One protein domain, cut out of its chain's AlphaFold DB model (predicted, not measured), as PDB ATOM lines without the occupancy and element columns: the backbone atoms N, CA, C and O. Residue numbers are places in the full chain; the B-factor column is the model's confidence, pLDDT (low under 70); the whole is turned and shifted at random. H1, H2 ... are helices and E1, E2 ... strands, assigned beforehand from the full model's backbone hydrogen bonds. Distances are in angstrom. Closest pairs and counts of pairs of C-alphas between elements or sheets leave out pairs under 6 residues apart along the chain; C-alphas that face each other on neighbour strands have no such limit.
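AT A GLANCE: This is residues 5 to 54 and 167 to 198 of the 201 residues of the protein "Cas9_PI domain-containing protein" of Ruminococcus bromii (UniProt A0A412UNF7). A strongly twisted sheet of six strands makes the body, with the short helix H1 set off from it at the end of a long link, residues 12 to 27. The turn of the hairpin E5 and E6, residues 187 to 192, sticks out at the far end from H1. The printed part has 82 residues, under half of them in named elements, ordered H1 E1 E2 E3 E4 E5 E6; the class is mostly strand. The sheet runs E4 E3 E2 E1 E5 E6, all antiparallel. The whole is only just compact, close to loose, with a radius of gyration of the C-alphas of 13.8 A, and elongated, spanning 41 by 23 by 23 A.

IN THESE COORDINATES: H1, residues 5 to 11, begins at C-alpha 5 (214.194, 158.374, 188.251) and is 9.8 A long. E1 is residues 28 to 31. E2, residues 34 to 42, is 20.6 A long and bends by 72 degrees at residue 39. E3, residues 47 to 52, and E5, residues 181 to 186, are each 15.6 A long. E4 is residues 167 to 169. E6, residues 193 to 197, ends at C-alpha 197 (213.404, 171.461, 166.769).

HOW THE PARTS SIT: E1, E2 and E3 form a meander, each strand the antiparallel neighbour of the one before. N 29 and O 36 of the hairpin E1 and E2 are 2.8 A apart, and N 39 and O 49 of the hairpin E2 and E3 2.8 A, both within hydrogen-bond range, as are N 48 and O 168 of E3 and edge strand E4, 2.9 A, N 182 and O 30 of E5 and E1, 2.8 A, and N 185 and O 194 of the hairpin E5 and E6, 2.8 A. H1 is not on the sheet; every O i to N i+4 pair in it is within range.

THE WHOLE: The two C-alphas farthest apart, of Glu 9 and Leu 191, are 41.5 A apart. Residues 55 to 166 are not printed, and C-alphas 54 and 167 are 15.1 A apart across this cut. The links H1 to E1 and E4 to E5 are long. No printed residue is under 70 in pLDDT.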
ATOM      1  N   LYS A   5     214.720 159.327 187.269       87.38
ATOM      2  CA  LYS A   5     214.194 158.374 188.251       87.38
ATOM      3  C   LYS A   5     212.681 158.516 188.445       87.38
ATOM      4  O   LYS A   5     211.963 157.527 188.343       87.38
ATOM      5  N   TYR A   6     212.191 159.748 188.614       88.31
ATOM      6  CA  TYR A   6     210.757 160.026 188.731       88.31
ATOM      7  C   TYR A   6     209.983 159.540 187.499       88.31
ATOM      8  O   TYR A   6     208.920 158.937 187.632       88.31
ATOM      9  N   LEU A   7     210.533 159.778 186.304       88.75
ATOM     10  CA  LEU A   7     209.931 159.381 185.031       88.75
ATOM     11  C   LEU A   7     209.839 157.856 184.879       88.75
ATOM     12  O   LEU A   7     208.799 157.348 184.461       88.75
ATOM     13  N   SER A   8     210.891 157.125 185.247       89.62
ATOM     14  CA  SER A   8     210.882 155.660 185.218       89.62
ATOM     15  C   SER A   8     209.893 155.072 186.227       89.62
ATOM     16  O   SER A   8     209.103 154.202 185.874       89.62
ATOM     17  N   GLU A   9     209.897 155.574 187.466       91.31
ATOM     18  CA  GLU A   9     209.090 155.030 188.569       91.31
ATOM     19  C   GLU A   9     207.594 155.353 188.441       91.31
ATOM     20  O   GLU A   9     206.762 154.517 188.778       91.31
ATOM     21  N   ASN A  10     207.238 156.542 187.942       87.69
ATOM     22  CA  ASN A  10     205.845 157.013 187.927       87.69
ATOM     23  C   ASN A  10     205.183 156.934 186.547       87.69
ATOM     24  O   ASN A  10     203.959 156.847 186.470       87.69
ATOM     25  N   LEU A  11     205.959 156.994 185.457       84.81
ATOM     26  CA  LEU A  11     205.436 156.956 184.084       84.81
ATOM     27  C   LEU A  11     205.854 155.692 183.315       84.81
ATOM     28  O   LEU A  11     205.478 155.544 182.155       84.81
ATOM     29  N   GLY A  12     206.620 154.785 183.935       88.31
ATOM     30  CA  GLY A  12     207.017 153.507 183.332       88.31
ATOM     31  C   GLY A  12     207.990 153.641 182.155       88.31
ATOM     32  O   GLY A  12     208.096 152.729 181.333       88.31
ATOM     33  N   LEU A  13     208.681 154.779 182.040       88.62
ATOM     34  CA  LEU A  13     209.637 155.020 180.961       88.62
ATOM     35  C   LEU A  13     210.920 154.204 181.160       88.62
ATOM     36  O   LEU A  13     211.444 154.093 182.265       88.62
ATOM     37  N   LYS A  14     211.456 153.646 180.071       92.06
ATOM     38  CA  LYS A  14     212.729 152.910 180.082       92.06
ATOM     39  C   LYS A  14     213.869 153.853 179.710       92.06
ATOM     40  O   LYS A  14     213.863 154.390 178.609       92.06
ATOM     41  N   ASN A  15     214.838 154.017 180.611       90.31
ATOM     42  CA  ASN A  15     216.032 154.858 180.426       90.31
ATOM     43  C   ASN A  15     215.726 156.269 179.871       90.31
ATOM     44  O   ASN A  15     216.299 156.659 178.852       90.31
ATOM     45  N   PRO A  16     214.806 157.036 180.490       91.31
ATOM     46  CA  PRO A  16     214.424 158.341 179.967       91.31
ATOM     47  C   PRO A  16     215.585 159.342 180.040       91.31
ATOM     48  O   PRO A  16     216.273 159.441 181.057       91.31
ATOM     49  N   VAL A  17     215.742 160.144 178.986       90.69
ATOM     50  CA  VAL A  17     216.663 161.287 178.941       90.69
ATOM     51  C   VAL A  17     215.850 162.578 178.928       90.69
ATOM     52  O   VAL A  17     214.921 162.735 178.136       90.69
ATOM     53  N   VAL A  18     216.191 163.517 179.812       90.00
ATOM     54  CA  VAL A  18     215.533 164.828 179.877       90.00
ATOM     55  C   VAL A  18     216.264 165.797 178.950       90.00
ATOM     56  O   VAL A  18     217.322 166.310 179.300       90.00
ATOM     57  N   LEU A  19     215.687 166.056 177.774       90.94
ATOM     58  CA  LEU A  19     216.263 166.972 176.778       90.94
ATOM     59  C   LEU A  19     215.977 168.447 177.098       90.94
ATOM     60  O   LEU A  19     216.833 169.312 176.930       90.94
ATOM     61  N   ILE A  20     214.766 168.737 177.585       91.88
ATOM     62  CA  ILE A  20     214.326 170.083 177.965       91.88
ATOM     63  C   ILE A  20     213.822 170.022 179.411       91.88
ATOM     64  O   ILE A  20     212.748 169.468 179.654       91.88
ATOM     65  N   PRO A  21     214.558 170.589 180.387       88.75
ATOM     66  CA  PRO A  21     214.217 170.448 181.803       88.75
ATOM     67  C   PRO A  21     212.858 171.038 182.185       88.75
ATOM     68  O   PRO A  21     212.183 170.519 183.075       88.75
ATOM     69  N   VAL A  22     212.472 172.153 181.552       90.31
ATOM     70  CA  VAL A  22     211.230 172.872 181.851       90.31
ATOM     71  C   VAL A  22     210.672 173.514 180.585       90.31
ATOM     72  O   VAL A  22     211.326 174.345 179.960       90.31
ATOM     73  N   VAL A  23     209.412 173.205 180.278       92.81
ATOM     74  CA  VAL A  23     208.587 173.958 179.326       92.81
ATOM     75  C   VAL A  23     207.531 174.713 180.128       92.81
ATOM     76  O   VAL A  23     206.733 174.106 180.843       92.81
ATOM     77  N   LYS A  24     207.563 176.046 180.069       92.62
ATOM     78  CA  LYS A  24     206.693 176.905 180.885       92.62
ATOM     79  C   LYS A  24     205.289 177.024 180.284       92.62
ATOM     80  O   LYS A  24     205.101 176.909 179.074       92.62
ATOM     81  N   TYR A  25     204.312 177.330 181.136       93.81
ATOM     82  CA  TYR A  25     203.033 177.877 180.679       93.81
ATOM     83  C   TYR A  25     203.272 179.120 179.807       93.81
ATOM     84  O   TYR A  25     204.200 179.886 180.070       93.81
ATOM     85  N   ASN A  26     202.451 179.296 178.769       94.19
ATOM     86  CA  ASN A  26     202.617 180.289 177.708       94.19
ATOM     87  C   ASN A  26     203.917 180.178 176.886       94.19
ATOM     88  O   ASN A  26     204.205 181.085 176.109       94.19
ATOM     89  N   ALA A  27     204.691 179.090 176.991       96.19
ATOM     90  CA  ALA A  27     205.783 178.871 176.048       96.19
ATOM     91  C   ALA A  27     205.243 178.815 174.609       96.19
ATOM     92  O   ALA A  27     204.165 178.259 174.366       96.19
ATOM     93  N   CYS A  28     205.987 179.413 173.679       96.75
ATOM     94  CA  CYS A  28     205.610 179.483 172.276       96.75
ATOM     95  C   CYS A  28     206.024 178.197 171.556       96.75
ATOM     96  O   CYS A  28     207.185 177.795 171.586       96.75
ATOM     97  N   ILE A  29     205.050 177.555 170.926       97.31
ATOM     98  CA  ILE A  29     205.216 176.420 170.030       97.31
ATOM     99  C   ILE A  29     204.879 176.897 168.618       97.31
ATOM    100  O   ILE A  29     203.912 177.629 168.411       97.31
ATOM    101  N   GLU A  30     205.670 176.466 167.645       97.62
ATOM    102  CA  GLU A  30     205.422 176.701 166.226       97.62
ATOM    103  C   GLU A  30     205.250 175.351 165.531       97.62
ATOM    104  O   GLU A  30     206.134 174.503 165.614       97.62
ATOM    105  N   ILE A  31     204.111 175.141 164.869       97.38
ATOM    106  CA  ILE A  31     203.846 173.947 164.056       97.38
ATOM    107  C   ILE A  31     203.648 174.414 162.623       97.38
ATOM    108  O   ILE A  31     202.714 175.170 162.371       97.38
ATOM    109  N   ASP A  32     204.520 173.991 161.710       96.88
ATOM    110  CA  ASP A  32     204.491 174.384 160.291       96.88
ATOM    111  C   ASP A  32     204.321 175.898 160.080       96.88
ATOM    112  O   ASP A  32     203.547 176.357 159.242       96.88
ATOM    113  N   GLY A  33     205.030 176.688 160.891       95.69
ATOM    114  CA  GLY A  33     204.985 178.152 160.875       95.69
ATOM    115  C   GLY A  33     203.823 178.784 161.654       95.69
ATOM    116  O   GLY A  33     203.848 179.988 161.898       95.69
ATOM    117  N   PHE A  34     202.822 178.013 162.094       96.25
ATOM    118  CA  PHE A  34     201.727 178.524 162.921       96.25
ATOM    119  C   PHE A  34     202.144 178.590 164.390       96.25
ATOM    120  O   PHE A  34     202.385 177.560 165.027       96.25
ATOM    121  N   ARG A  35     202.187 179.805 164.943       95.56
ATOM    122  CA  ARG A  35     202.590 180.062 166.329       95.56
ATOM    123  C   ARG A  35     201.431 180.014 167.302       95.56
ATOM    124  O   ARG A  35     200.312 180.442 167.014       95.56
ATOM    125  N   MET A  36     201.734 179.512 168.489       96.00
ATOM    126  CA  MET A  36     200.762 179.287 169.540       96.00
ATOM    127  C   MET A  36     201.415 179.200 170.916       96.00
ATOM    128  O   MET A  36     202.535 178.728 171.061       96.00
ATOM    129  N   HIS A  37     200.685 179.602 171.949       95.81
ATOM    130  CA  HIS A  37     201.126 179.502 173.334       95.81
ATOM    131  C   HIS A  37     200.497 178.298 174.024       95.81
ATOM    132  O   HIS A  37     199.282 178.097 173.954       95.81
ATOM    133  N   ILE A  38     201.309 177.523 174.744       95.75
ATOM    134  CA  ILE A  38     200.816 176.421 175.577       95.75
ATOM    135  C   ILE A  38     199.905 176.986 176.668       95.75
ATOM    136  O   ILE A  38     200.329 177.811 177.478       95.75
ATOM    137  N   SER A  39     198.662 176.510 176.710       94.38
ATOM    138  CA  SER A  39     197.680 176.926 177.708       94.38
ATOM    139  C   SER A  39     197.511 175.893 178.811       94.38
ATOM    140  O   SER A  39     197.599 176.209 179.992       94.38
ATOM    141  N   SER A  40     197.233 174.648 178.451       93.44
ATOM    142  CA  SER A  40     196.934 173.613 179.435       93.44
ATOM    143  C   SER A  40     197.174 172.228 178.858       93.44
ATOM    144  O   SER A  40     197.515 172.065 177.684       93.44
ATOM    145  N   LYS A  41     196.995 171.220 179.707       93.38
ATOM    146  CA  LYS A  41     196.833 169.840 179.276       93.38
ATOM    147  C   LYS A  41     195.372 169.439 179.450       93.38
ATOM    148  O   LYS A  41     194.756 169.801 180.450       93.38
ATOM    149  N   SER A  42     194.835 168.677 178.509       93.75
ATOM    150  CA  SER A  42     193.503 168.074 178.599       93.75
ATOM    151  C   SER A  42     193.601 166.551 178.514       93.75
ATOM    152  O   SER A  42     194.683 165.988 178.309       93.75
ATOM    153  N   SER A  43     192.472 165.868 178.722       92.06
ATOM    154  CA  SER A  43     192.371 164.413 178.538       92.06
ATOM    155  C   SER A  43     193.386 163.631 179.387       92.06
ATOM    156  O   SER A  43     194.072 162.738 178.892       92.06
ATOM    157  N   GLY A  44     193.542 164.023 180.658       89.19
ATOM    158  CA  GLY A  44     194.493 163.402 181.589       89.19
ATOM    159  C   GLY A  44     195.969 163.601 181.217       89.19
ATOM    160  O   GLY A  44     196.804 162.805 181.624       89.19
ATOM    161  N   GLY A  45     196.302 164.618 180.413       88.94
ATOM    162  CA  GLY A  45     197.681 164.884 179.986       88.94
ATOM    163  C   GLY A  45     198.018 164.430 178.566       88.94
ATOM    164  O   GLY A  45     199.110 164.733 178.087       88.94
ATOM    165  N   LYS A  46     197.095 163.741 177.885       93.00
ATOM    166  CA  LYS A  46     197.290 163.205 176.523       93.00
ATOM    167  C   LYS A  46     197.256 164.272 175.433       93.00
ATOM    168  O   LYS A  46     197.717 164.039 174.324       93.00
ATOM    169  N   GLN A  47     196.673 165.427 175.733       95.56
ATOM    170  CA  GLN A  47     196.545 166.524 174.787       95.56
ATOM    171  C   GLN A  47     197.117 167.804 175.375       95.56
ATOM    172  O   GLN A  47     196.932 168.092 176.559       95.56
ATOM    173  N   ILE A  48     197.787 168.577 174.530       95.88
ATOM    174  CA  ILE A  48     198.225 169.936 174.834       95.88
ATOM    175  C   ILE A  48     197.230 170.883 174.173       95.88
ATOM    176  O   ILE A  48     196.927 170.731 172.992       95.88
ATOM    177  N   VAL A  49     196.702 171.831 174.943       95.38
ATOM    178  CA  VAL A  49     195.772 172.861 174.472       95.38
ATOM    179  C   VAL A  49     196.524 174.168 174.309       95.38
ATOM    180  O   VAL A  49     197.336 174.545 175.161       95.38
ATOM    181  N   TYR A  50     196.212 174.878 173.234       95.00
ATOM    182  CA  TYR A  50     196.937 176.058 172.809       95.00
ATOM    183  C   TYR A  50     196.048 177.292 172.715       95.00
ATOM    184  O   TYR A  50     194.853 177.203 172.445       95.00
ATOM    185  N   LYS A  51     196.675 178.456 172.872       92.94
ATOM    186  CA  LYS A  51     196.157 179.743 172.402       92.94
ATOM    187  C   LYS A  51     196.834 180.025 171.069       92.94
ATOM    188  O   LYS A  51     198.067 179.998 171.043       92.94
ATOM    189  N   PRO A  52     196.101 180.306 169.985       91.88
ATOM    190  CA  PRO A  52     196.706 180.882 168.792       91.88
ATOM    191  C   PRO A  52     197.574 182.092 169.164       91.88
ATOM    192  O   PRO A  52     197.272 182.812 170.113       91.88
ATOM    193  N   ALA A  53     198.679 182.294 168.458       91.06
ATOM    194  CA  ALA A  53     199.535 183.472 168.604       91.06
ATOM    195  C   ALA A  53     199.797 184.127 167.239       91.06
ATOM    196  O   ALA A  53     200.815 184.782 167.029       91.06
ATOM    197  N   MET A  54     198.869 183.923 166.300       90.12
ATOM    198  CA  MET A  54     198.891 184.531 164.978       90.12
ATOM    199  C   MET A  54     198.058 185.810 164.994       90.12
ATOM    200  O   MET A  54     196.903 185.797 165.409       90.12
ATOM    201  N   SER A 167     194.364 171.977 169.711       94.19
ATOM    202  CA  SER A 167     195.103 171.011 170.517       94.19
ATOM    203  C   SER A 167     195.890 170.030 169.652       94.19
ATOM    204  O   SER A 167     195.639 169.882 168.455       94.19
ATOM    205  N   THR A 168     196.868 169.366 170.258       95.38
ATOM    206  CA  THR A 168     197.603 168.246 169.655       95.38
ATOM    207  C   THR A 168     197.850 167.160 170.694       95.38
ATOM    208  O   THR A 168     197.637 167.374 171.890       95.38
ATOM    209  N   ASN A 169     198.316 165.994 170.244       95.19
ATOM    210  CA  ASN A 169     198.860 164.963 171.125       95.19
ATOM    211  C   ASN A 169     200.052 165.531 171.926       95.19
ATOM    212  O   ASN A 169     200.801 166.365 171.411       95.19
ATOM    213  N   SER A 170     200.201 165.116 173.186       93.50
ATOM    214  CA  SER A 170     201.362 165.459 174.011       93.50
ATOM    215  C   SER A 170     202.615 164.654 173.656       93.50
ATOM    216  O   SER A 170     203.721 165.113 173.937       93.50
ATOM    217  N   VAL A 171     202.458 163.512 172.983       93.06
ATOM    218  CA  VAL A 171     203.529 162.793 172.289       93.06
ATOM    219  C   VAL A 171     203.694 163.416 170.902       93.06
ATOM    220  O   VAL A 171     202.953 163.114 169.969       93.06
ATOM    221  N   LEU A 172     204.639 164.349 170.777       92.81
ATOM    222  CA  LEU A 172     204.775 165.193 169.582       92.81
ATOM    223  C   LEU A 172     205.114 164.409 168.305       92.81
ATOM    224  O   LEU A 172     204.664 164.790 167.229       92.81
ATOM    225  N   SER A 173     205.827 163.285 168.423       90.25
ATOM    226  CA  SER A 173     206.121 162.381 167.302       90.25
ATOM    227  C   SER A 173     204.882 161.672 166.738       90.25
ATOM    228  O   SER A 173     204.914 161.190 165.610       90.25
ATOM    229  N   GLU A 174     203.776 161.621 167.487       93.56
ATOM    230  CA  GLU A 174     202.502 161.048 167.034       93.56
ATOM    231  C   GLU A 174     201.589 162.086 166.360       93.56
ATOM    232  O   GLU A 174     200.491 161.752 165.896       93.56
ATOM    233  N   VAL A 175     202.002 163.356 166.300       93.56
ATOM    234  CA  VAL A 175     201.256 164.396 165.587       93.56
ATOM    235  C   VAL A 175     201.414 164.156 164.086       93.56
ATOM    236  O   VAL A 175     202.491 164.300 163.520       93.56
ATOM    237  N   LYS A 176     200.324 163.757 163.427       90.94
ATOM    238  CA  LYS A 176     200.329 163.404 162.001       90.94
ATOM    239  C   LYS A 176     200.300 164.641 161.105       90.94
ATOM    240  O   LYS A 176     199.683 165.644 161.448       90.94
ATOM    241  N   GLY A 177     200.889 164.512 159.916       89.94
ATOM    242  CA  GLY A 177     200.748 165.488 158.830       89.94
ATOM    243  C   GLY A 177     201.474 166.816 159.048       89.94
ATOM    244  O   GLY A 177     201.226 167.749 158.291       89.94
ATOM    245  N   VAL A 178     202.352 166.900 160.051       94.38
ATOM    246  CA  VAL A 178     203.186 168.079 160.314       94.38
ATOM    247  C   VAL A 178     204.600 167.847 159.802       94.38
ATOM    248  O   VAL A 178     205.106 166.727 159.851       94.38
ATOM    249  N   LYS A 179     205.240 168.902 159.301       94.88
ATOM    250  CA  LYS A 179     206.625 168.854 158.805       94.88
ATOM    251  C   LYS A 179     207.624 169.313 159.859       94.88
ATOM    252  O   LYS A 179     208.788 168.941 159.799       94.88
ATOM    253  N   SER A 180     207.176 170.150 160.787       96.56
ATOM    254  CA  SER A 180     208.029 170.802 161.771       96.56
ATOM    255  C   SER A 180     207.268 171.129 163.051       96.56
ATOM    256  O   SER A 180     206.108 171.551 163.013       96.56
ATOM    257  N   ILE A 181     207.940 170.958 164.190       97.75
ATOM    258  CA  ILE A 181     207.472 171.432 165.493       97.75
ATOM    259  C   ILE A 181     208.658 172.069 166.211       97.75
ATOM    260  O   ILE A 181     209.648 171.393 166.476       97.75
ATOM    261  N   TYR A 182     208.544 173.348 166.567       97.94
ATOM    262  CA  TYR A 182     209.586 174.079 167.284       97.94
ATOM    263  C   TYR A 182     209.100 174.583 168.641       97.94
ATOM    264  O   TYR A 182     207.994 175.114 168.753       97.94
ATOM    265  N   LEU A 183     209.967 174.508 169.654       97.56
ATOM    266  CA  LEU A 183     209.881 175.366 170.834       97.56
ATOM    267  C   LEU A 183     210.595 176.681 170.524       97.56
ATOM    268  O   LEU A 183     211.787 176.690 170.211       97.56
ATOM    269  N   VAL A 184     209.864 177.791 170.601       97.56
ATOM    270  CA  VAL A 184     210.364 179.119 170.242       97.56
ATOM    271  C   VAL A 184     210.612 179.934 171.508       97.56
ATOM    272  O   VAL A 184     209.699 180.226 172.282       97.56
ATOM    273  N   HIS A 185     211.865 180.330 171.710       95.56
ATOM    274  CA  HIS A 185     212.271 181.270 172.746       95.56
ATOM    275  C   HIS A 185     212.454 182.648 172.126       95.56
ATOM    276  O   HIS A 185     213.359 182.844 171.319       95.56
ATOM    277  N   GLN A 186     211.607 183.591 172.523       93.38
ATOM    278  CA  GLN A 186     211.672 184.978 172.074       93.38
ATOM    279  C   GLN A 186     212.253 185.859 173.184       93.38
ATOM    280  O   GLN A 186     212.002 185.624 174.370       93.38
ATOM    281  N   SER A 187     213.028 186.877 172.809       94.56
ATOM    282  CA  SER A 187     213.400 187.954 173.731       94.56
ATOM    283  C   SER A 187     212.165 188.755 174.159       94.56
ATOM    284  O   SER A 187     211.100 188.653 173.556       94.56
ATOM    285  N   VAL A 188     212.316 189.606 175.179       92.31
ATOM    286  CA  VAL A 188     211.221 190.451 175.696       92.31
ATOM    287  C   VAL A 188     210.580 191.313 174.598       92.31
ATOM    288  O   VAL A 188     209.373 191.526 174.614       92.31
ATOM    289  N   THR A 189     211.370 191.780 173.628       93.50
ATOM    290  CA  THR A 189     210.894 192.589 172.493       93.50
ATOM    291  C   THR A 189     210.487 191.761 171.274       93.50
ATOM    292  O   THR A 189     210.024 192.329 170.290       93.50
ATOM    293  N   GLY A 190     210.708 190.443 171.286       90.38
ATOM    294  CA  GLY A 190     210.506 189.573 170.126       90.38
ATOM    295  C   GLY A 190     211.537 189.738 169.000       90.38
ATOM    296  O   GLY A 190     211.413 189.071 167.981       90.38
ATOM    297  N   LEU A 191     212.557 190.592 169.165       94.62
ATOM    298  CA  LEU A 191     213.573 190.857 168.132       94.62
ATOM    299  C   LEU A 191     214.587 189.720 167.957       94.62
ATOM    300  O   LEU A 191     215.158 189.571 166.881       94.62
ATOM    301  N   PHE A 192     214.830 188.939 169.011       96.69
ATOM    302  CA  PHE A 192     215.731 187.791 168.962       96.69
ATOM    303  C   PHE A 192     214.949 186.521 169.232       96.69
ATOM    304  O   PHE A 192     214.171 186.456 170.187       96.69
ATOM    305  N   GLU A 193     215.205 185.501 168.420       96.25
ATOM    306  CA  GLU A 193     214.542 184.214 168.538       96.25
ATOM    307  C   GLU A 193     215.545 183.067 168.488       96.25
ATOM    308  O   GLU A 193     216.473 183.056 167.681       96.25
ATOM    309  N   LYS A 194     215.311 182.065 169.335       95.94
ATOM    310  CA  LYS A 194     215.937 180.748 169.236       95.94
ATOM    311  C   LYS A 194     214.843 179.703 169.075       95.94
ATOM    312  O   LYS A 194     213.920 179.650 169.886       95.94
ATOM    313  N   LYS A 195     214.976 178.853 168.059       96.81
ATOM    314  CA  LYS A 195     214.091 177.707 167.831       96.81
ATOM    315  C   LYS A 195     214.811 176.417 168.204       96.81
ATOM    316  O   LYS A 195     215.975 176.240 167.855       96.81
ATOM    317  N   ILE A 196     214.122 175.546 168.928       97.00
ATOM    318  CA  ILE A 196     214.556 174.178 169.212       97.00
ATOM    319  C   ILE A 196     213.618 173.263 168.434       97.00
ATOM    320  O   ILE A 196     212.413 173.301 168.678       97.00
ATOM    321  N   ASP A 197     214.153 172.505 167.477       96.62
ATOM    322  CA  ASP A 197     213.404 171.461 166.769       96.62
ATOM    323  C   ASP A 197     212.986 170.397 167.779       96.62
ATOM    324  O   ASP A 197     213.837 169.958 168.532       96.62
ATOM    325  N   LEU A 198     211.707 170.029 167.854       95.81
ATOM    326  CA  LEU A 198     211.200 169.028 168.799       95.81
ATOM    327  C   LEU A 198     211.001 167.642 168.168       95.81
ATOM    328  O   LEU A 198     210.644 166.707 168.883       95.81
TER     329      LEU A 198